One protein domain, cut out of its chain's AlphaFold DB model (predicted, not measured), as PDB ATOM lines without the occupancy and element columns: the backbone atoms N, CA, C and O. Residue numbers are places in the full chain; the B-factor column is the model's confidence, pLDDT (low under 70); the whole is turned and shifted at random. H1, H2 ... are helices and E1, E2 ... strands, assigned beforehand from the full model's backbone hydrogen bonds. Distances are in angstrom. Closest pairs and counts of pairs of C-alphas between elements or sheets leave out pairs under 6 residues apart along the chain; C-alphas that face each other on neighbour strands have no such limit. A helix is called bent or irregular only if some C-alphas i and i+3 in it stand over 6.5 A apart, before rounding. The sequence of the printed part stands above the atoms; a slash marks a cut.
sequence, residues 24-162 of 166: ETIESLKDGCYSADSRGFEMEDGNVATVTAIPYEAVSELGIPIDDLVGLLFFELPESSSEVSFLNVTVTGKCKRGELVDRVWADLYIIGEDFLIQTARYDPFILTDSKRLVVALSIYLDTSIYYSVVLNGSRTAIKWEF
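What this domain is: This is residues 24 to 162 of the 166 residues of an uncharacterized protein of Mesotoga infera (UniProt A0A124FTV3). Two twisted sheets lie face to face as a sandwich, a six-stranded one, E1 - E2 - E3 - E10 - E7 - E8, and a four-stranded one, E6 - E5 - E11 - E12, their strands at 36 degrees. A small separate pair, E4 and E9, and two short helices, H1 and H2, complete it. The printed part has 139 residues, with H1 E1 E2 H2 E3 to E12 along it; the sheets are antiparallel and the class is mostly strand. It is compact, with a radius of gyration of the C-alphas of 14.0 A and spans of 44 by 31 by 27 A.

Where its parts are: H1 holds residues 24 to 29, beginning at C-alpha 24 (-1.212, -25.575, 12.008). E1 is 39 to 42, and E2, 48 to 55, is 22.1 A long. H2, 56 to 62, is irregular: C-alphas 58 and 61 are 7.6 A apart. E3, 69 to 76, measures 21.1 A; E4 is 83 to 85; E5, 88 to 94, measures 19.5 A. E6 is 100 to 105, E7 107 to 111, E8 116 to 118 and E9 125 to 127. E10, 132 to 138, measures 19.7 A, and E11, 146 to 152, 17.5 A. E12, 157 to 161, ends at C-alpha 161 (-4.075, -18.211, 34.975).

How they stand to each other: In the six-stranded sheet, strongly twisted, E1 and E8 are edge strands. The hairpin E1 and E2 has N 41 and O 49 at 2.8 A, within hydrogen-bond range; so are N 54 and O 72 of E2 and E3, 2.8 A, N 73 and O 135 of E3 and E10, 2.7 A, N 136 and O 109 of E10 and E7, 2.7 A, and N 110 and O 117 of the hairpin E7 and E8, 2.8 A. In the other sheet, N 91 and O 104 of the hairpin E5 and E6 are 2.8 A apart, N 150 and O 90 of E11 and E5 2.8 A, and N 151 and O 158 of the hairpin E11 and E12 2.9 A. Between the sheets, the closest C-alphas of E2 and E12, Ala 53 and Trp 160, are 6.9 A apart. E6 runs on into E7 at 58 degrees, and E4 into E5 at 54 degrees. E4 and E9 have N 84 and O 126 at 2.9 A. H2 stands up from the six-stranded sheet, and its closest C-alphas with E3, Tyr 56 and Gly 71, are 4.3 A apart. H1 only grazes that sheet, with residues 26 to 29. In H1 every O i to N i+4 pair is within hydrogen-bond range; in H2 1 of 3 is, and 2 of 4 O i to N i+3 pairs.

The domain as a whole: The C-alphas farthest apart, of Ser 80 and Arg 97, are 44.7 A apart. The printed part has no cut, and no link is long. Mean pLDDT of the printed part is 88.1; residues 31 to 36 are under 70.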
ATOM      1  N   GLU A  24       0.148 -26.020  12.359       79.94
ATOM      2  CA  GLU A  24      -1.212 -25.575  12.008       79.94
ATOM      3  C   GLU A  24      -2.262 -26.168  12.957       79.94
ATOM      4  O   GLU A  24      -3.248 -25.516  13.301       79.94
ATOM      5  N   THR A  25      -2.042 -27.399  13.435       82.25
ATOM      6  CA  THR A  25      -2.928 -28.012  14.433       82.25
ATOM      7  C   THR A  25      -2.818 -27.278  15.764       82.25
ATOM      8  O   THR A  25      -3.846 -26.955  16.353       82.25
ATOM      9  N   ILE A  26      -1.605 -26.933  16.209       81.94
ATOM     10  CA  ILE A  26      -1.402 -26.129  17.428       81.94
ATOM     11  C   ILE A  26      -2.011 -24.733  17.272       81.94
ATOM     12  O   ILE A  26      -2.663 -24.241  18.188       81.94
ATOM     13  N   GLU A  27      -1.835 -24.104  16.113       82.06
ATOM     14  CA  GLU A  27      -2.412 -22.796  15.816       82.06
ATOM     15  C   GLU A  27      -3.940 -22.823  15.924       82.06
ATOM     16  O   GLU A  27      -4.520 -21.932  16.539       82.06
ATOM     17  N   SER A  28      -4.589 -23.877  15.421       82.56
ATOM     18  CA  SER A  28      -6.047 -24.019  15.514       82.56
ATOM     19  C   SER A  28      -6.571 -24.104  16.956       82.56
ATOM     20  O   SER A  28      -7.722 -23.751  17.213       82.56
ATOM     21  N   LEU A  29      -5.730 -24.513  17.917       81.38
ATOM     22  CA  LEU A  29      -6.099 -24.556  19.337       81.38
ATOM     23  C   LEU A  29      -6.213 -23.161  19.957       81.38
ATOM     24  O   LEU A  29      -6.900 -23.009  20.967       81.38
ATOM     25  N   LYS A  30      -5.579 -22.148  19.350       74.06
ATOM     26  CA  LYS A  30      -5.634 -20.751  19.801       74.06
ATOM     27  C   LYS A  30      -7.065 -20.201  19.794       74.06
ATOM     28  O   LYS A  30      -7.433 -19.438  20.681       74.06
ATOM     29  N   ASP A  31      -7.867 -20.648  18.828       68.38
ATOM     30  CA  ASP A  31      -9.241 -20.192  18.596       68.38
ATOM     31  C   ASP A  31     -10.301 -21.112  19.249       68.38
ATOM     32  O   ASP A  31     -11.503 -20.955  19.022       68.38
ATOM     33  N   GLY A  32      -9.871 -22.103  20.043       62.94
ATOM     34  CA  GLY A  32     -10.740 -23.100  20.675       62.94
ATOM     35  C   GLY A  32     -11.455 -22.635  21.957       62.94
ATOM     36  O   GLY A  32     -11.273 -21.527  22.452       62.94
ATOM     37  N   CYS A  33     -12.262 -23.533  22.548       49.47
ATOM     38  CA  CYS A  33     -13.011 -23.298  23.801       49.47
ATOM     39  C   CYS A  33     -12.128 -22.948  25.015       49.47
ATOM     40  O   CYS A  33     -12.626 -22.405  26.002       49.47
ATOM     41  N   TYR A  34     -10.831 -23.242  24.946       55.16
ATOM     42  CA  TYR A  34      -9.827 -22.876  25.936       55.16
ATOM     43  C   TYR A  34      -9.271 -21.499  25.575       55.16
ATOM     44  O   TYR A  34      -8.134 -21.398  25.131       55.16
ATOM     45  N   SER A  35     -10.105 -20.462  25.697       48.94
ATOM     46  CA  SER A  35      -9.756 -19.056  25.442       48.94
ATOM     47  C   SER A  35      -8.462 -18.674  26.169       48.94
ATOM     48  O   SER A  35      -8.473 -18.229  27.320       48.94
ATOM     49  N   ALA A  36      -7.341 -18.844  25.484       59.53
ATOM     50  CA  ALA A  36      -6.033 -18.433  25.927       59.53
ATOM     51  C   ALA A  36      -5.896 -16.960  25.557       59.53
ATOM     52  O   ALA A  36      -5.667 -16.617  24.403       59.53
ATOM     53  N   ASP A  37      -6.115 -16.084  26.533       76.50
ATOM     54  CA  ASP A  37      -6.014 -14.635  26.371       76.50
ATOM     55  C   ASP A  37      -4.659 -14.256  25.741       76.50
ATOM     56  O   ASP A  37      -3.618 -14.344  26.395       76.50
ATOM     57  N   SER A  38      -4.641 -13.906  24.452       88.38
ATOM     58  CA  SER A  38      -3.425 -13.502  23.743       88.38
ATOM     59  C   SER A  38      -2.948 -12.145  24.254       88.38
ATOM     60  O   SER A  38      -3.724 -11.195  24.361       88.38
ATOM     61  N   ARG A  39      -1.654 -12.018  24.553       92.56
ATOM     62  CA  ARG A  39      -1.087 -10.815  25.178       92.56
ATOM     63  C   ARG A  39       0.151 -10.328  24.449       92.56
ATOM     64  O   ARG A  39       0.971 -11.125  24.008       92.56
ATOM     65  N   GLY A  40       0.302  -9.009  24.371       94.19
ATOM     66  CA  GLY A  40       1.520  -8.384  23.865       94.19
ATOM     67  C   GLY A  40       2.682  -8.563  24.843       94.19
ATOM     68  O   GLY A  40       2.556  -8.256  26.030       94.19
ATOM     69  N   PHE A  41       3.816  -9.029  24.333       95.38
ATOM     70  CA  PHE A  41       5.065  -9.217  25.057       95.38
ATOM     71  C   PHE A  41       6.185  -8.409  24.389       95.38
ATOM     72  O   PHE A  41       6.568  -8.700  23.259       95.38
ATOM     73  N   GLU A  42       6.699  -7.389  25.079       94.88
ATOM     74  CA  GLU A  42       7.889  -6.632  24.666       94.88
ATOM     75  C   GLU A  42       9.156  -7.477  24.879       94.88
ATOM     76  O   GLU A  42       9.509  -7.817  26.012       94.88
ATOM     77  N   MET A  43       9.821  -7.810  23.775       91.56
ATOM     78  CA  MET A  43      11.098  -8.527  23.731       91.56
ATOM     79  C   MET A  43      12.270  -7.568  24.002       91.56
ATOM     80  O   MET A  43      12.089  -6.352  24.112       91.56
ATOM     81  N   GLU A  44      13.493  -8.084  24.142       85.25
ATOM     82  CA  GLU A  44      14.655  -7.263  24.511       85.25
ATOM     83  C   GLU A  44      15.031  -6.236  23.439       85.25
ATOM     84  O   GLU A  44      15.482  -5.135  23.764       85.25
ATOM     85  N   ASP A  45      14.787  -6.571  22.173       83.25
ATOM     86  CA  ASP A  45      14.967  -5.690  21.021       83.25
ATOM     87  C   ASP A  45      13.913  -4.561  20.939       83.25
ATOM     88  O   ASP A  45      14.016  -3.669  20.093       83.25
ATOM     89  N   GLY A  46      12.921  -4.566  21.838       87.56
ATOM     90  CA  GLY A  46      11.820  -3.606  21.895       87.56
ATOM     91  C   GLY A  46      10.672  -3.905  20.928       87.56
ATOM     92  O   GLY A  46       9.687  -3.163  20.920       87.56
ATOM     93  N   ASN A  47      10.759  -4.968  20.121       91.75
ATOM     94  CA  ASN A  47       9.625  -5.437  19.334       91.75
ATOM     95  C   ASN A  47       8.601  -6.126  20.247       91.75
ATOM     96  O   ASN A  47       8.940  -6.729  21.266       91.75
ATOM     97  N   VAL A  48       7.326  -6.056  19.866       94.31
ATOM     98  CA  VAL A  48       6.231  -6.669  20.623       94.31
ATOM     99  C   VAL A  48       5.716  -7.884  19.866       94.31
ATOM    100  O   VAL A  48       5.181  -7.739  18.767       94.31
ATOM    101  N   ALA A  49       5.872  -9.067  20.454       94.50
ATOM    102  CA  ALA A  49       5.249 -10.297  19.978       94.50
ATOM    103  C   ALA A  49       3.860 -10.463  20.608       94.50
ATOM    104  O   ALA A  49       3.654 -10.097  21.767       94.50
ATOM    105  N   THR A  50       2.916 -11.051  19.881       95.00
ATOM    106  CA  THR A  50       1.680 -11.552  20.492       95.00
ATOM    107  C   THR A  50       1.951 -12.962  20.991       95.00
ATOM    108  O   THR A  50       2.395 -13.814  20.228       95.00
ATOM    109  N   VAL A  51       1.702 -13.217  22.272       95.06
ATOM    110  CA  VAL A  51       1.938 -14.521  22.896       95.06
ATOM    111  C   VAL A  51       0.626 -15.083  23.400       95.06
ATOM    112  O   VAL A  51      -0.144 -14.387  24.061       95.06
ATOM    113  N   THR A  52       0.392 -16.355  23.114       92.81
ATOM    114  CA  THR A  52      -0.777 -17.087  23.592       92.81
ATOM    115  C   THR A  52      -0.331 -18.315  24.366       92.81
ATOM    116  O   THR A  52       0.459 -19.106  23.858       92.81
ATOM    117  N   ALA A  53      -0.811 -18.476  25.599       92.12
ATOM    118  CA  ALA A  53      -0.471 -19.623  26.429       92.12
ATOM    119  C   ALA A  53      -1.557 -20.702  26.338       92.12
ATOM    120  O   ALA A  53      -2.681 -20.493  26.784       92.12
ATOM    121  N   ILE A  54      -1.216 -21.853  25.769       90.06
ATOM    122  CA  ILE A  54      -2.134 -22.965  25.519       90.06
ATOM    123  C   ILE A  54      -1.966 -23.995  26.645       90.06
ATOM    124  O   ILE A  54      -0.852 -24.497  26.835       90.06
ATOM    125  N   PRO A  55      -3.026 -24.314  27.404       89.50
ATOM    126  CA  PRO A  55      -2.914 -25.214  28.540       89.50
ATOM    127  C   PRO A  55      -2.753 -26.684  28.129       89.50
ATOM    128  O   PRO A  55      -3.116 -27.058  27.009       89.50
ATOM    129  N   TYR A  56      -2.227 -27.527  29.029       88.88
ATOM    130  CA  TYR A  56      -2.004 -28.957  28.767       88.88
ATOM    131  C   TYR A  56      -3.266 -29.665  28.265       88.88
ATOM    132  O   TYR A  56      -3.191 -30.462  27.332       88.88
ATOM    133  N   GLU A  57      -4.429 -29.356  28.836       86.81
ATOM    134  CA  GLU A  57      -5.708 -29.974  28.486       86.81
ATOM    135  C   GLU A  57      -6.009 -29.846  26.988       86.81
ATOM    136  O   GLU A  57      -6.454 -30.812  26.373       86.81
ATOM    137  N   ALA A  58      -5.678 -28.699  26.385       86.12
ATOM    138  CA  ALA A  58      -5.899 -28.436  24.966       86.12
ATOM    139  C   ALA A  58      -4.921 -29.187  24.043       86.12
ATOM    140  O   ALA A  58      -5.229 -29.400  22.873       86.12
ATOM    141  N   VAL A  59      -3.748 -29.586  24.546       86.56
ATOM    142  CA  VAL A  59      -2.673 -30.212  23.747       86.56
ATOM    143  C   VAL A  59      -2.433 -31.680  24.098       86.56
ATOM    144  O   VAL A  59      -1.624 -32.340  23.450       86.56
ATOM    145  N   SER A  60      -3.130 -32.205  25.107       86.19
ATOM    146  CA  SER A  60      -2.936 -33.556  25.645       86.19
ATOM    147  C   SER A  60      -3.111 -34.660  24.593       86.19
ATOM    148  O   SER A  60      -2.371 -35.644  24.599       86.19
ATOM    149  N   GLU A  61      -4.022 -34.466  23.637       85.12
ATOM    150  CA  GLU A  61      -4.286 -35.412  22.546       85.12
ATOM    151  C   GLU A  61      -3.258 -35.338  21.404       85.12
ATOM    152  O   GLU A  61      -3.199 -36.244  20.574       85.12
ATOM    153  N   LEU A  62      -2.411 -34.300  21.364       84.75
ATOM    154  CA  LEU A  62      -1.407 -34.129  20.306       84.75
ATOM    155  C   LEU A  62      -0.220 -35.092  20.434       84.75
ATOM    156  O   LEU A  62       0.589 -35.185  19.513       84.75
ATOM    157  N   GLY A  63      -0.084 -35.793  21.565       84.06
ATOM    158  CA  GLY A  63       0.971 -36.789  21.761       84.06
ATOM    159  C   GLY A  63       2.388 -36.210  21.684       84.06
ATOM    160  O   GLY A  63       3.306 -36.903  21.247       84.06
ATOM    161  N   ILE A  64       2.569 -34.944  22.080       87.25
ATOM    162  CA  ILE A  64       3.877 -34.279  22.088       87.25
ATOM    163  C   ILE A  64       4.813 -35.063  23.035       87.25
ATOM    164  O   ILE A  64       4.500 -35.183  24.220       87.25
ATOM    165  N   PRO A  65       5.953 -35.595  22.553       88.12
ATOM    166  CA  PRO A  65       6.840 -36.486  23.301       88.12
ATOM    167  C   PRO A  65       7.764 -35.703  24.247       88.12
ATOM    168  O   PRO A  65       8.988 -35.782  24.157       88.12
ATOM    169  N   ILE A  66       7.168 -34.908  25.133       89.75
ATOM    170  CA  ILE A  66       7.852 -34.162  26.189       89.75
ATOM    171  C   ILE A  66       7.281 -34.648  27.515       89.75
ATOM    172  O   ILE A  66       6.091 -34.478  27.792       89.75
ATOM    173  N   ASP A  67       8.134 -35.257  28.332       90.12
ATOM    174  CA  ASP A  67       7.760 -35.646  29.687       90.12
ATOM    175  C   ASP A  67       7.396 -34.406  30.507       90.12
ATOM    176  O   ASP A  67       8.006 -33.351  30.362       90.12
ATOM    177  N   ASP A  68       6.401 -34.540  31.385       91.50
ATOM    178  CA  ASP A  68       5.970 -33.461  32.281       91.50
ATOM    179  C   ASP A  68       5.568 -32.153  31.553       91.50
ATOM    180  O   ASP A  68       5.689 -31.058  32.107       91.50
ATOM    181  N   LEU A  69       5.072 -32.258  30.313       92.44
ATOM    182  CA  LEU A  69       4.506 -31.135  29.564       92.44
ATOM    183  C   LEU A  69       3.318 -30.529  30.319       92.44
ATOM    184  O   LEU A  69       2.334 -31.216  30.583       92.44
ATOM    185  N   VAL A  70       3.376 -29.229  30.601       91.56
ATOM    186  CA  VAL A  70       2.282 -28.491  31.259       91.56
ATOM    187  C   VAL A  70       1.558 -27.522  30.329       91.56
ATOM    188  O   VAL A  70       0.523 -26.985  30.694       91.56
ATOM    189  N   GLY A  71       2.074 -27.281  29.126       91.88
ATOM    190  CA  GLY A  71       1.430 -26.404  28.152       91.88
ATOM    191  C   GLY A  71       2.413 -25.836  27.141       91.88
ATOM    192  O   GLY A  71       3.595 -26.191  27.132       91.88
ATOM    193  N   LEU A  72       1.915 -24.944  26.291       93.69
ATOM    194  CA  LEU A  72       2.673 -24.294  25.226       93.69
ATOM    195  C   LEU A  72       2.562 -22.768  25.323       93.69
ATOM    196  O   LEU A  72       1.550 -22.232  25.763       93.69
ATOM    197  N   LEU A  73       3.579 -22.069  24.833       94.56
ATOM    198  CA  LEU A  73       3.525 -20.664  24.453       94.56
ATOM    199  C   LEU A  73       3.633 -20.577  22.932       94.56
ATOM    200  O   LEU A  73       4.619 -21.025  22.344       94.56
ATOM    201  N   PHE A  74       2.623 -19.993  22.302       93.69
ATOM    202  CA  PHE A  74       2.603 -19.702  20.877       93.69
ATOM    203  C   PHE A  74       2.926 -18.226  20.667       93.69
ATOM    204  O   PHE A  74       2.177 -17.357  21.113       93.69
ATOM    205  N   PHE A  75       4.041 -17.945  20.002       93.94
ATOM    206  CA  PHE A  75       4.488 -16.597  19.674       93.94
ATOM    207  C   PHE A  75       4.139 -16.266  18.226       93.94
ATOM    208  O   PHE A  75       4.483 -17.016  17.313       93.94
ATOM    209  N   GLU A  76       3.534 -15.103  18.024       93.88
ATOM    210  CA  GLU A  76       3.334 -14.449  16.735       93.88
ATOM    211  C   GLU A  76       4.216 -13.201  16.688       93.88
ATOM    212  O   GLU A  76       4.017 -12.244  17.443       93.88
ATOM    213  N   LEU A  77       5.229 -13.231  15.825       94.62
ATOM    214  CA  LEU A  77       6.241 -12.185  15.724       94.62
ATOM    215  C   LEU A  77       5.816 -11.097  14.738       94.62
ATOM    216  O   LEU A  77       5.248 -11.408  13.686       94.62
ATOM    217  N   PRO A  78       6.149  -9.824  15.012       93.38
ATOM    218  CA  PRO A  78       5.933  -8.761  14.044       93.38
ATOM    219  C   PRO A  78       6.801  -8.972  12.794       93.38
ATOM    220  O   PRO A  78       7.858  -9.610  12.824       93.38
ATOM    221  N   GLU A  79       6.388  -8.386  11.667       88.56
ATOM    222  CA  GLU A  79       7.123  -8.500  10.397       88.56
ATOM    223  C   GLU A  79       8.586  -8.041  10.507       88.56
ATOM    224  O   GLU A  79       9.462  -8.590   9.837       88.56
ATOM    225  N   SER A  80       8.863  -7.096  11.405       86.12
ATOM    226  CA  SER A  80      10.190  -6.540  11.676       86.12
ATOM    227  C   SER A  80      11.110  -7.432  12.514       86.12
ATOM    228  O   SER A  80      12.292  -7.111  12.606       86.12
ATOM    229  N   SER A  81      10.612  -8.517  13.120       89.06
ATOM    230  CA  SER A  81      11.401  -9.364  14.025       89.06
ATOM    231  C   SER A  81      11.541 -10.801  13.524       89.06
ATOM    232  O   SER A  81      10.629 -11.378  12.929       89.06
ATOM    233  N   SER A  82      12.717 -11.373  13.753       89.31
ATOM    234  CA  SER A  82      13.063 -12.781  13.520       89.31
ATOM    235  C   SER A  82      13.672 -13.404  14.780       89.31
ATOM    236  O   SER A  82      14.393 -14.399  14.713       89.31
ATOM    237  N   GLU A  83      13.468 -12.749  15.920       90.50
ATOM    238  CA  GLU A  83      14.127 -13.043  17.180       90.50
ATOM    239  C   GLU A  83      13.081 -13.137  18.284       90.50
ATOM    240  O   GLU A  83      12.146 -12.339  18.334       90.50
ATOM    241  N   VAL A  84      13.253 -14.116  19.169       91.81
ATOM    242  CA  VAL A  84      12.524 -14.208  20.430       91.81
ATOM    243  C   VAL A  84      13.525 -14.253  21.570       91.81
ATOM    244  O   VAL A  84      14.378 -15.140  21.629       91.81
ATOM    245  N   SER A  85      13.377 -13.301  22.485       91.50
ATOM    246  CA  SER A  85      14.207 -13.150  23.677       91.50
ATOM    247  C   SER A  85      13.320 -12.910  24.897       91.50
ATOM    248  O   SER A  85      12.440 -12.043  24.861       91.50
ATOM    249  N   PHE A  86      13.559 -13.633  25.984       94.19
ATOM    250  CA  PHE A  86      12.915 -13.419  27.282       94.19
ATOM    251  C   PHE A  86      13.825 -13.944  28.398       94.19
ATOM    252  O   PHE A  86      14.786 -14.645  28.117       94.19
ATOM    253  N   LEU A  87      13.542 -13.624  29.664       95.06
ATOM    254  CA  LEU A  87      14.387 -14.011  30.800       95.06
ATOM    255  C   LEU A  87      14.142 -15.450  31.258       95.06
ATOM    256  O   LEU A  87      15.085 -16.168  31.563       95.06
ATOM    257  N   ASN A  88      12.881 -15.858  31.413       95.31
ATOM    258  CA  ASN A  88      12.481 -17.225  31.776       95.31
ATOM    259  C   ASN A  88      10.953 -17.373  31.740       95.31
ATOM    260  O   ASN A  88      10.215 -16.387  31.663       95.31
ATOM    261  N   VAL A  89      10.489 -18.616  31.882       96.56
ATOM    262  CA  VAL A  89       9.091 -18.931  32.190       96.56
ATOM    263  C   VAL A  89       9.009 -19.570  33.571       96.56
ATOM    264  O   VAL A  89       9.745 -20.517  33.870       96.56
ATOM    265  N   THR A  90       8.110 -19.066  34.411       95.69
ATOM    266  CA  THR A  90       7.795 -19.669  35.711       95.69
ATOM    267  C   THR A  90       6.374 -20.198  35.744       95.69
ATOM    268  O   THR A  90       5.470 -19.646  35.119       95.69
ATOM    269  N   VAL A  91       6.179 -21.282  36.489       93.62
ATOM    270  CA  VAL A  91       4.891 -21.947  36.661       93.62
ATOM    271  C   VAL A  91       4.611 -22.110  38.154       93.62
ATOM    272  O   VAL A  91       5.486 -22.496  38.931       93.62
ATOM    273  N   THR A  92       3.384 -21.798  38.557       93.25
ATOM    274  CA  THR A  92       2.869 -22.002  39.919       93.25
ATOM    275  C   THR A  92       1.789 -23.077  39.824       93.25
ATOM    276  O   THR A  92       0.912 -23.003  38.959       93.25
ATOM    277  N   GLY A  93       1.893 -24.112  40.656       91.50
ATOM    278  CA  GLY A  93       1.086 -25.329  40.534       91.50
ATOM    279  C   GLY A  93       1.245 -26.259  41.731       91.50
ATOM    280  O   GLY A  93       1.961 -25.938  42.685       91.50
ATOM    281  N   LYS A  94       0.567 -27.408  41.707       90.69
ATOM    282  CA  LYS A  94       0.885 -28.520  42.613       90.69
ATOM    283  C   LYS A  94       1.891 -29.429  41.935       90.69
ATOM    284  O   LYS A  94       1.737 -29.749  40.762       90.69
ATOM    285  N   CYS A  95       2.916 -29.872  42.654       89.62
ATOM    286  CA  CYS A  95       3.741 -30.970  42.161       89.62
ATOM    287  C   CYS A  95       2.913 -32.270  42.145       89.62
ATOM    288  O   CYS A  95       1.906 -32.372  42.846       89.62
ATOM    289  N   LYS A  96       3.361 -33.315  41.436       85.75
ATOM    290  CA  LYS A  96       2.651 -34.618  41.391       85.75
ATOM    291  C   LYS A  96       2.467 -35.306  42.756       85.75
ATOM    292  O   LYS A  96       1.751 -36.293  42.864       85.75
ATOM    293  N   ARG A  97       3.142 -34.822  43.807       86.62
ATOM    294  CA  ARG A  97       2.966 -35.283  45.199       86.62
ATOM    295  C   ARG A  97       1.899 -34.487  45.966       86.62
ATOM    296  O   ARG A  97       1.663 -34.779  47.133       86.62
ATOM    297  N   GLY A  98       1.273 -33.495  45.333       86.12
ATOM    298  CA  GLY A  98       0.226 -32.646  45.903       86.12
ATOM    299  C   GLY A  98       0.725 -31.404  46.648       86.12
ATOM    300  O   GLY A  98      -0.095 -30.611  47.105       86.12
ATOM    301  N   GLU A  99       2.041 -31.204  46.772       89.81
ATOM    302  CA  GLU A  99       2.607 -30.021  47.430       89.81
ATOM    303  C   GLU A  99       2.476 -28.790  46.529       89.81
ATOM    304  O   GLU A  99       2.778 -28.848  45.335       89.81
ATOM    305  N   LEU A 100       2.044 -27.667  47.109       89.62
ATOM    306  CA  LEU A 100       2.017 -26.384  46.413       89.62
ATOM    307  C   LEU A 100       3.453 -25.944  46.124       89.62
ATOM    308  O   LEU A 100       4.294 -25.919  47.025       89.62
ATOM    309  N   VAL A 101       3.711 -25.532  44.891       90.31
ATOM    310  CA  VAL A 101       4.957 -24.881  44.503       90.31
ATOM    311  C   VAL A 101       4.652 -23.552  43.827       90.31
ATOM    312  O   VAL A 101       3.682 -23.431  43.077       90.31
ATOM    313  N   ASP A 102       5.477 -22.548  44.109       90.94
ATOM    314  CA  ASP A 102       5.309 -21.194  43.592       90.94
ATOM    315  C   ASP A 102       6.497 -20.790  42.721       90.94
ATOM    316  O   ASP A 102       7.652 -20.936  43.128       90.94
ATOM    317  N   ARG A 103       6.190 -20.274  41.525       89.75
ATOM    318  CA  ARG A 103       7.129 -19.683  40.561       89.75
ATOM    319  C   ARG A 103       8.336 -20.567  40.252       89.75
ATOM    320  O   ARG A 103       9.467 -20.088  40.178       89.75
ATOM    321  N   VAL A 104       8.098 -21.855  40.035       92.50
ATOM    322  CA  VAL A 104       9.158 -22.790  39.652       92.50
ATOM    323  C   VAL A 104       9.462 -22.631  38.165       92.50
ATOM    324  O   VAL A 104       8.559 -22.466  37.350       92.50
ATOM    325  N   TRP A 105      10.740 -22.660  37.800       93.81
ATOM    326  CA  TRP A 105      11.170 -22.522  36.410       93.81
ATOM    327  C   TRP A 105      10.815 -23.749  35.569       93.81
ATOM    328  O   TRP A 105      11.060 -24.880  35.993       93.81
ATOM    329  N   ALA A 106      10.303 -23.509  34.364       94.81
ATOM    330  CA  ALA A 106      10.059 -24.558  33.382       94.81
ATOM    331  C   ALA A 106      11.320 -24.875  32.562       94.81
ATOM    332  O   ALA A 106      12.112 -23.988  32.232       94.81
ATOM    333  N   ASP A 107      11.481 -26.146  32.201       95.88
ATOM    334  CA  ASP A 107      12.234 -26.533  31.014       95.88
ATOM    335  C   ASP A 107      11.498 -26.056  29.763       95.88
ATOM    336  O   ASP A 107      10.268 -26.077  29.701       95.88
ATOM    337  N   LEU A 108      12.266 -25.625  28.768       96.00
ATOM    338  CA  LEU A 108      11.756 -24.997  27.559       96.00
ATOM    339  C   LEU A 108      12.174 -25.816  26.345       96.00
ATOM    340  O   LEU A 108      13.347 -26.171  26.202       96.00
ATOM    341  N   TYR A 109      11.220 -26.088  25.463       94.50
ATOM    342  CA  TYR A 109      11.454 -26.832  24.232       94.50
ATOM    343  C   TYR A 109      10.851 -26.088  23.048       94.50
ATOM    344  O   TYR A 109       9.675 -25.750  23.072       94.50
ATOM    345  N   ILE A 110      11.626 -25.854  21.996       92.56
ATOM    346  CA  ILE A 110      11.105 -25.335  20.731       92.56
ATOM    347  C   ILE A 110      10.553 -26.502  19.923       92.56
ATOM    348  O   ILE A 110      11.263 -27.488  19.707       92.56
ATOM    349  N   ILE A 111       9.315 -26.354  19.455       89.31
ATOM    350  CA  ILE A 111       8.656 -27.290  18.546       89.31
ATOM    351  C   ILE A 111       8.641 -26.669  17.145       89.31
ATOM    352  O   ILE A 111       8.071 -25.595  16.944       89.31
ATOM    353  N   GLY A 112       9.266 -27.353  16.192       84.19
ATOM    354  CA  GLY A 112       9.136 -27.110  14.757       84.19
ATOM    355  C   GLY A 112       8.455 -28.289  14.058       84.19
ATOM    356  O   GLY A 112       8.221 -29.319  14.686       84.19
ATOM    357  N   GLU A 113       8.171 -28.159  12.758       78.12
ATOM    358  CA  GLU A 113       7.487 -29.211  11.977       78.12
ATOM    359  C   GLU A 113       8.211 -30.566  12.045       78.12
ATOM    360  O   GLU A 113       7.563 -31.591  12.229       78.12
ATOM    361  N   ASP A 114       9.548 -30.551  11.994       78.44
ATOM    362  CA  ASP A 114      10.392 -31.756  11.965       78.44
ATOM    363  C   ASP A 114      11.418 -31.817  13.111       78.44
ATOM    364  O   ASP A 114      12.343 -32.638  13.098       78.44
ATOM    365  N   PHE A 115      11.321 -30.921  14.097       82.19
ATOM    366  CA  PHE A 115      12.304 -30.860  15.175       82.19
ATOM    367  C   PHE A 115      11.703 -30.504  16.530       82.19
ATOM    368  O   PHE A 115      10.732 -29.764  16.652       82.19
ATOM    369  N   LEU A 116      12.368 -31.004  17.566       87.81
ATOM    370  CA  LEU A 116      12.121 -30.678  18.959       87.81
ATOM    371  C   LEU A 116      13.474 -30.402  19.614       87.81
ATOM    372  O   LEU A 116      14.339 -31.278  19.636       87.81
ATOM    373  N   ILE A 117      13.685 -29.184  20.109       89.56
ATOM    374  CA  ILE A 117      14.984 -28.758  20.655       89.56
ATOM    375  C   ILE A 117      14.781 -28.168  22.045       89.56
ATOM    376  O   ILE A 117      14.051 -27.196  22.205       89.56
ATOM    377  N   GLN A 118      15.468 -28.715  23.048       92.75
ATOM    378  CA  GLN A 118      15.510 -28.122  24.384       92.75
ATOM    379  C   GLN A 118      16.395 -26.870  24.390       92.75
ATOM    380  O   GLN A 118      17.505 -26.886  23.849       92.75
ATOM    381  N   THR A 119      15.930 -25.796  25.024       90.44
ATOM    382  CA  THR A 119      16.672 -24.534  25.155       90.44
ATOM    383  C   THR A 119      17.180 -24.316  26.582       90.44
ATOM    384  O   THR A 119      16.932 -25.107  27.496       90.44
ATOM    385  N   ALA A 120      17.932 -23.232  26.785       90.56
ATOM    386  CA  ALA A 120      18.273 -22.776  28.126       90.56
ATOM    387  C   ALA A 120      17.017 -22.282  28.860       90.56
ATOM    388  O   ALA A 120      16.199 -21.564  28.294       90.56
ATOM    389  N   ARG A 121      16.902 -22.615  30.152       89.94
ATOM    390  CA  ARG A 121      15.804 -22.138  31.016       89.94
ATOM    391  C   ARG A 121      15.837 -20.627  31.268       89.94
ATOM    392  O   ARG A 121      14.807 -20.051  31.610       89.94
ATOM    393  N   TYR A 122      17.020 -20.022  31.151       92.94
ATOM    394  CA  TYR A 122      17.273 -18.615  31.447       92.94
ATOM    395  C   TYR A 122      17.874 -17.915  30.247       92.94
ATOM    396  O   TYR A 122      18.719 -18.497  29.564       92.94
ATOM    397  N   ASP A 123      17.429 -16.682  30.046       91.06
ATOM    398  CA  ASP A 123      17.816 -15.798  28.957       91.06
ATOM    399  C   ASP A 123      17.850 -16.512  27.586       91.06
ATOM    400  O   ASP A 123      18.851 -16.414  26.865       91.06
ATOM    401  N   PRO A 124      16.815 -17.308  27.214       89.56
ATOM    402  CA  PRO A 124      16.779 -17.930  25.901       89.56
ATOM    403  C   PRO A 124      16.770 -16.874  24.799       89.56
ATOM    404  O   PRO A 124      15.964 -15.944  24.796       89.56
ATOM    405  N   PHE A 125      17.642 -17.097  23.821       88.06
ATOM    406  CA  PHE A 125      17.736 -16.324  22.594       88.06
ATOM    407  C   PHE A 125      17.481 -17.250  21.409       88.06
ATOM    408  O   PHE A 125      18.212 -18.225  21.202       88.06
ATOM    409  N   ILE A 126      16.425 -16.968  20.651       91.25
ATOM    410  CA  ILE A 126      15.928 -17.847  19.593       91.25
ATOM    411  C   ILE A 126      15.850 -17.047  18.299       91.25
ATOM    412  O   ILE A 126      15.088 -16.092  18.202       91.25
ATOM    413  N   LEU A 127      16.620 -17.466  17.294       90.19
ATOM    414  CA  LEU A 127      16.504 -16.958  15.930       90.19
ATOM    415  C   LEU A 127      15.630 -17.903  15.116       90.19
ATOM    416  O   LEU A 127      15.858 -19.112  15.115       90.19
ATOM    417  N   THR A 128      14.657 -17.339  14.412       86.81
ATOM    418  CA  THR A 128      13.699 -18.080  13.593       86.81
ATOM    419  C   THR A 128      13.449 -17.334  12.287       86.81
ATOM    420  O   THR A 128      13.318 -16.112  12.269       86.81
ATOM    421  N   ASP A 129      13.386 -18.059  11.176       85.62
ATOM    422  CA  ASP A 129      12.925 -17.534   9.886       85.62
ATOM    423  C   ASP A 129      11.389 -17.531   9.774       85.62
ATOM    424  O   ASP A 129      10.821 -16.813   8.949       85.62
ATOM    425  N   SER A 130      10.714 -18.272  10.654       86.56
ATOM    426  CA  SER A 130       9.265 -18.260  10.826       86.56
ATOM    427  C   SER A 130       8.802 -17.083  11.689       86.56
ATOM    428  O   SER A 130       9.416 -16.747  12.703       86.56
ATOM    429  N   LYS A 131       7.645 -16.508  11.335       91.38
ATOM    430  CA  LYS A 131       6.916 -15.521  12.158       91.38
ATOM    431  C   LYS A 131       6.137 -16.145  13.311       91.38
ATOM    432  O   LYS A 131       5.466 -15.436  14.055       91.38
ATOM    433  N   ARG A 132       6.205 -17.465  13.439       91.00
ATOM    434  CA  ARG A 132       5.522 -18.252  14.458       91.00
ATOM    435  C   ARG A 132       6.530 -19.140  15.156       91.00
ATOM    436  O   ARG A 132       7.311 -19.820  14.490       91.00
ATOM    437  N   LEU A 133       6.487 -19.145  16.478       92.19
ATOM    438  CA  LEU A 133       7.340 -19.989  17.303       92.19
ATOM    439  C   LEU A 133       6.487 -20.663  18.374       92.19
ATOM    440  O   LEU A 133       5.736 -19.998  19.084       92.19
ATOM    441  N   VAL A 134       6.635 -21.977  18.508       93.25
ATOM    442  CA  VAL A 134       5.986 -22.750  19.566       93.25
ATOM    443  C   VAL A 134       7.033 -23.160  20.588       93.25
ATOM    444  O   VAL A 134       8.021 -23.814  20.251       93.25
ATOM    445  N   VAL A 135       6.801 -22.789  21.843       94.69
ATOM    446  CA  VAL A 135       7.640 -23.170  22.981       94.69
ATOM    447  C   VAL A 135       6.821 -24.024  23.938       94.69
ATOM    448  O   VAL A 135       5.878 -23.542  24.554       94.69
ATOM    449  N   ALA A 136       7.180 -25.291  24.090       94.69
ATOM    450  CA  ALA A 136       6.637 -26.168  25.112       94.69
ATOM    451  C   ALA A 136       7.287 -25.928  26.475       94.69
ATOM    452  O   ALA A 136       8.493 -25.686  26.582       94.69
ATOM    453  N   LEU A 137       6.459 -26.034  27.512       94.94
ATOM    454  CA  LEU A 137       6.821 -25.852  28.910       94.94
ATOM    455  C   LEU A 137       6.773 -27.206  29.615       94.94
ATOM    456  O   LEU A 137       5.726 -27.848  29.657       94.94
ATOM    457  N   SER A 138       7.891 -27.623  30.193       94.06
ATOM    458  CA  SER A 138       8.025 -28.906  30.884       94.06
ATOM    459  C   SER A 138       8.454 -28.682  32.320       94.06
ATOM    460  O   SER A 138       9.443 -27.997  32.584       94.06
ATOM    461  N   ILE A 139       7.732 -29.258  33.269       92.44
ATOM    462  CA  ILE A 139       8.035 -29.125  34.692       92.44
ATOM    463  C   ILE A 139       7.280 -30.198  35.471       92.44
ATOM    464  O   ILE A 139       6.121 -30.462  35.177       92.44
ATOM    465  N   TYR A 140       7.906 -30.765  36.507       89.25
ATOM    466  CA  TYR A 140       7.309 -31.776  37.389       89.25
ATOM    467  C   TYR A 140       6.130 -31.222  38.222       89.25
ATOM    468  O   TYR A 140       6.212 -31.036  39.441       89.25
ATOM    469  N   LEU A 141       5.013 -30.958  37.554       87.31
ATOM    470  CA  LEU A 141       3.738 -30.542  38.114       87.31
ATOM    471  C   LEU A 141       2.665 -31.581  37.810       87.31
ATOM    472  O   LEU A 141       2.772 -32.383  36.882       87.31
ATOM    473  N   ASP A 142       1.636 -31.577  38.644       84.94
ATOM    474  CA  ASP A 142       0.362 -32.187  38.313       84.94
ATOM    475  C   ASP A 142      -0.312 -31.315  37.244       84.94
ATOM    476  O   ASP A 142      -0.688 -30.169  37.510       84.94
ATOM    477  N   THR A 143      -0.410 -31.836  36.020       79.12
ATOM    478  CA  THR A 143      -0.929 -31.095  34.865       79.12
ATOM    479  C   THR A 143      -2.401 -30.731  35.022       79.12
ATOM    480  O   THR A 143      -2.832 -29.750  34.434       79.12
ATOM    481  N   SER A 144      -3.160 -31.443  35.859       76.12
ATOM    482  CA  SER A 144      -4.556 -31.101  36.156       76.12
ATOM    483  C   SER A 144      -4.698 -29.948  37.155       76.12
ATOM    484  O   SER A 144      -5.811 -29.498  37.409       76.12
ATOM    485  N   ILE A 145      -3.598 -29.502  37.778       76.88
ATOM    486  CA  ILE A 145      -3.634 -28.583  38.925       76.88
ATOM    487  C   ILE A 145      -2.503 -27.541  38.877       76.88
ATOM    488  O   ILE A 145      -2.134 -26.982  39.910       76.88
ATOM    489  N   TYR A 146      -1.900 -27.257  37.721       75.62
ATOM    490  CA  TYR A 146      -1.088 -26.044  37.597       75.62
ATOM    491  C   TYR A 146      -2.011 -24.850  37.339       75.62
ATOM    492  O   TYR A 146      -2.993 -24.961  36.609       75.62
ATOM    493  N   TYR A 147      -1.712 -23.721  37.976       79.00
ATOM    494  CA  TYR A 147      -2.660 -22.607  38.061       79.00
ATOM    495  C   TYR A 147      -2.170 -21.325  37.403       79.00
ATOM    496  O   TYR A 147      -2.977 -20.454  37.092       79.00
ATOM    497  N   SER A 148      -0.866 -21.164  37.169       90.56
ATOM    498  CA  SER A 148      -0.411 -20.019  36.383       90.56
ATOM    499  C   SER A 148       0.918 -20.227  35.691       90.56
ATOM    500  O   SER A 148       1.822 -20.826  36.269       90.56
ATOM    501  N   VAL A 149       1.050 -19.617  34.517       93.69
ATOM    502  CA  VAL A 149       2.296 -19.489  33.757       93.69
ATOM    503  C   VAL A 149       2.644 -18.008  33.659       93.69
ATOM    504  O   VAL A 149       1.785 -17.193  33.325       93.69
ATOM    505  N   VAL A 150       3.895 -17.651  33.935       95.75
ATOM    506  CA  VAL A 150       4.410 -16.286  33.795       95.75
ATOM    507  C   VAL A 150       5.580 -16.289  32.822       95.75
ATOM    508  O   VAL A 150       6.606 -16.913  33.093       95.75
ATOM    509  N   LEU A 151       5.440 -15.565  31.712       96.56
ATOM    510  CA  LEU A 151       6.543 -15.248  30.810       96.56
ATOM    511  C   LEU A 151       7.200 -13.950  31.286       96.56
ATOM    512  O   LEU A 151       6.559 -12.895  31.304       96.56
ATOM    513  N   ASN A 152       8.468 -14.035  31.682       96.44
ATOM    514  CA  ASN A 152       9.225 -12.912  32.225       96.44
ATOM    515  C   ASN A 152      10.176 -12.368  31.160       96.44
ATOM    516  O   ASN A 152      11.040 -13.092  30.677       96.44
ATOM    517  N   GLY A 153      10.038 -11.090  30.824       93.25
ATOM    518  CA  GLY A 153      10.990 -10.313  30.036       93.25
ATOM    519  C   GLY A 153      11.717  -9.286  30.903       93.25
ATOM    520  O   GLY A 153      11.414  -9.112  32.084       93.25
ATOM    521  N   SER A 154      12.673  -8.574  30.311       87.56
ATOM    522  CA  SER A 154      13.458  -7.549  31.015       87.56
ATOM    523  C   SER A 154      12.637  -6.317  31.415       87.56
ATOM    524  O   SER A 154      12.978  -5.631  32.380       87.56
ATOM    525  N   ARG A 155      11.547  -6.040  30.691       86.00
ATOM    526  CA  ARG A 155      10.680  -4.861  30.885       86.00
ATOM    527  C   ARG A 155       9.224  -5.194  31.169       86.00
ATOM    528  O   ARG A 155       8.520  -4.383  31.765       86.00
ATOM    529  N   THR A 156       8.776  -6.369  30.747       91.19
ATOM    530  CA  THR A 156       7.391  -6.810  30.885       91.19
ATOM    531  C   THR A 156       7.343  -8.209  31.472       91.19
ATOM    532  O   THR A 156       8.253  -9.013  31.280       91.19
ATOM    533  N   ALA A 157       6.262  -8.510  32.175       93.75
ATOM    534  CA  ALA A 157       5.917  -9.865  32.547       93.75
ATOM    535  C   ALA A 157       4.433 -10.060  32.267       93.75
ATOM    536  O   ALA A 157       3.608  -9.220  32.636       93.75
ATOM    537  N   ILE A 158       4.095 -11.175  31.630       94.69
ATOM    538  CA  ILE A 158       2.708 -11.531  31.347       94.69
ATOM    539  C   ILE A 158       2.375 -12.850  32.027       94.69
ATOM    540  O   ILE A 158       3.156 -13.798  31.994       94.69
ATOM    541  N   LYS A 159       1.223 -12.876  32.700       93.62
ATOM    542  CA  LYS A 159       0.746 -14.008  33.495       93.62
ATOM    543  C   LYS A 159      -0.562 -14.533  32.936       93.62
ATOM    544  O   LYS A 159      -1.534 -13.782  32.893       93.62
ATOM    545  N   TRP A 160      -0.613 -15.816  32.634       92.56
ATOM    546  CA  TRP A 160      -1.861 -16.530  32.391       92.56
ATOM    547  C   TRP A 160      -2.226 -17.348  33.614       92.56
ATOM    548  O   TRP A 160      -1.349 -17.902  34.281       92.56
ATOM    549  N   GLU A 161      -3.515 -17.392  33.911       89.69
ATOM    550  CA  GLU A 161      -4.075 -18.211  34.975       89.69
ATOM    551  C   GLU A 161      -4.946 -19.295  34.345       89.69
ATOM    552  O   GLU A 161      -5.713 -19.032  33.420       89.69
ATOM    553  N   PHE A 162      -4.781 -20.515  34.836       81.44
ATOM    554  CA  PHE A 162      -5.463 -21.716  34.373       81.44
ATOM    555  C   PHE A 162      -6.098 -22.393  35.583       81.44
ATOM    556  O   PHE A 162      -5.608 -22.221  36.696       81.44
TER     557      PHE A 162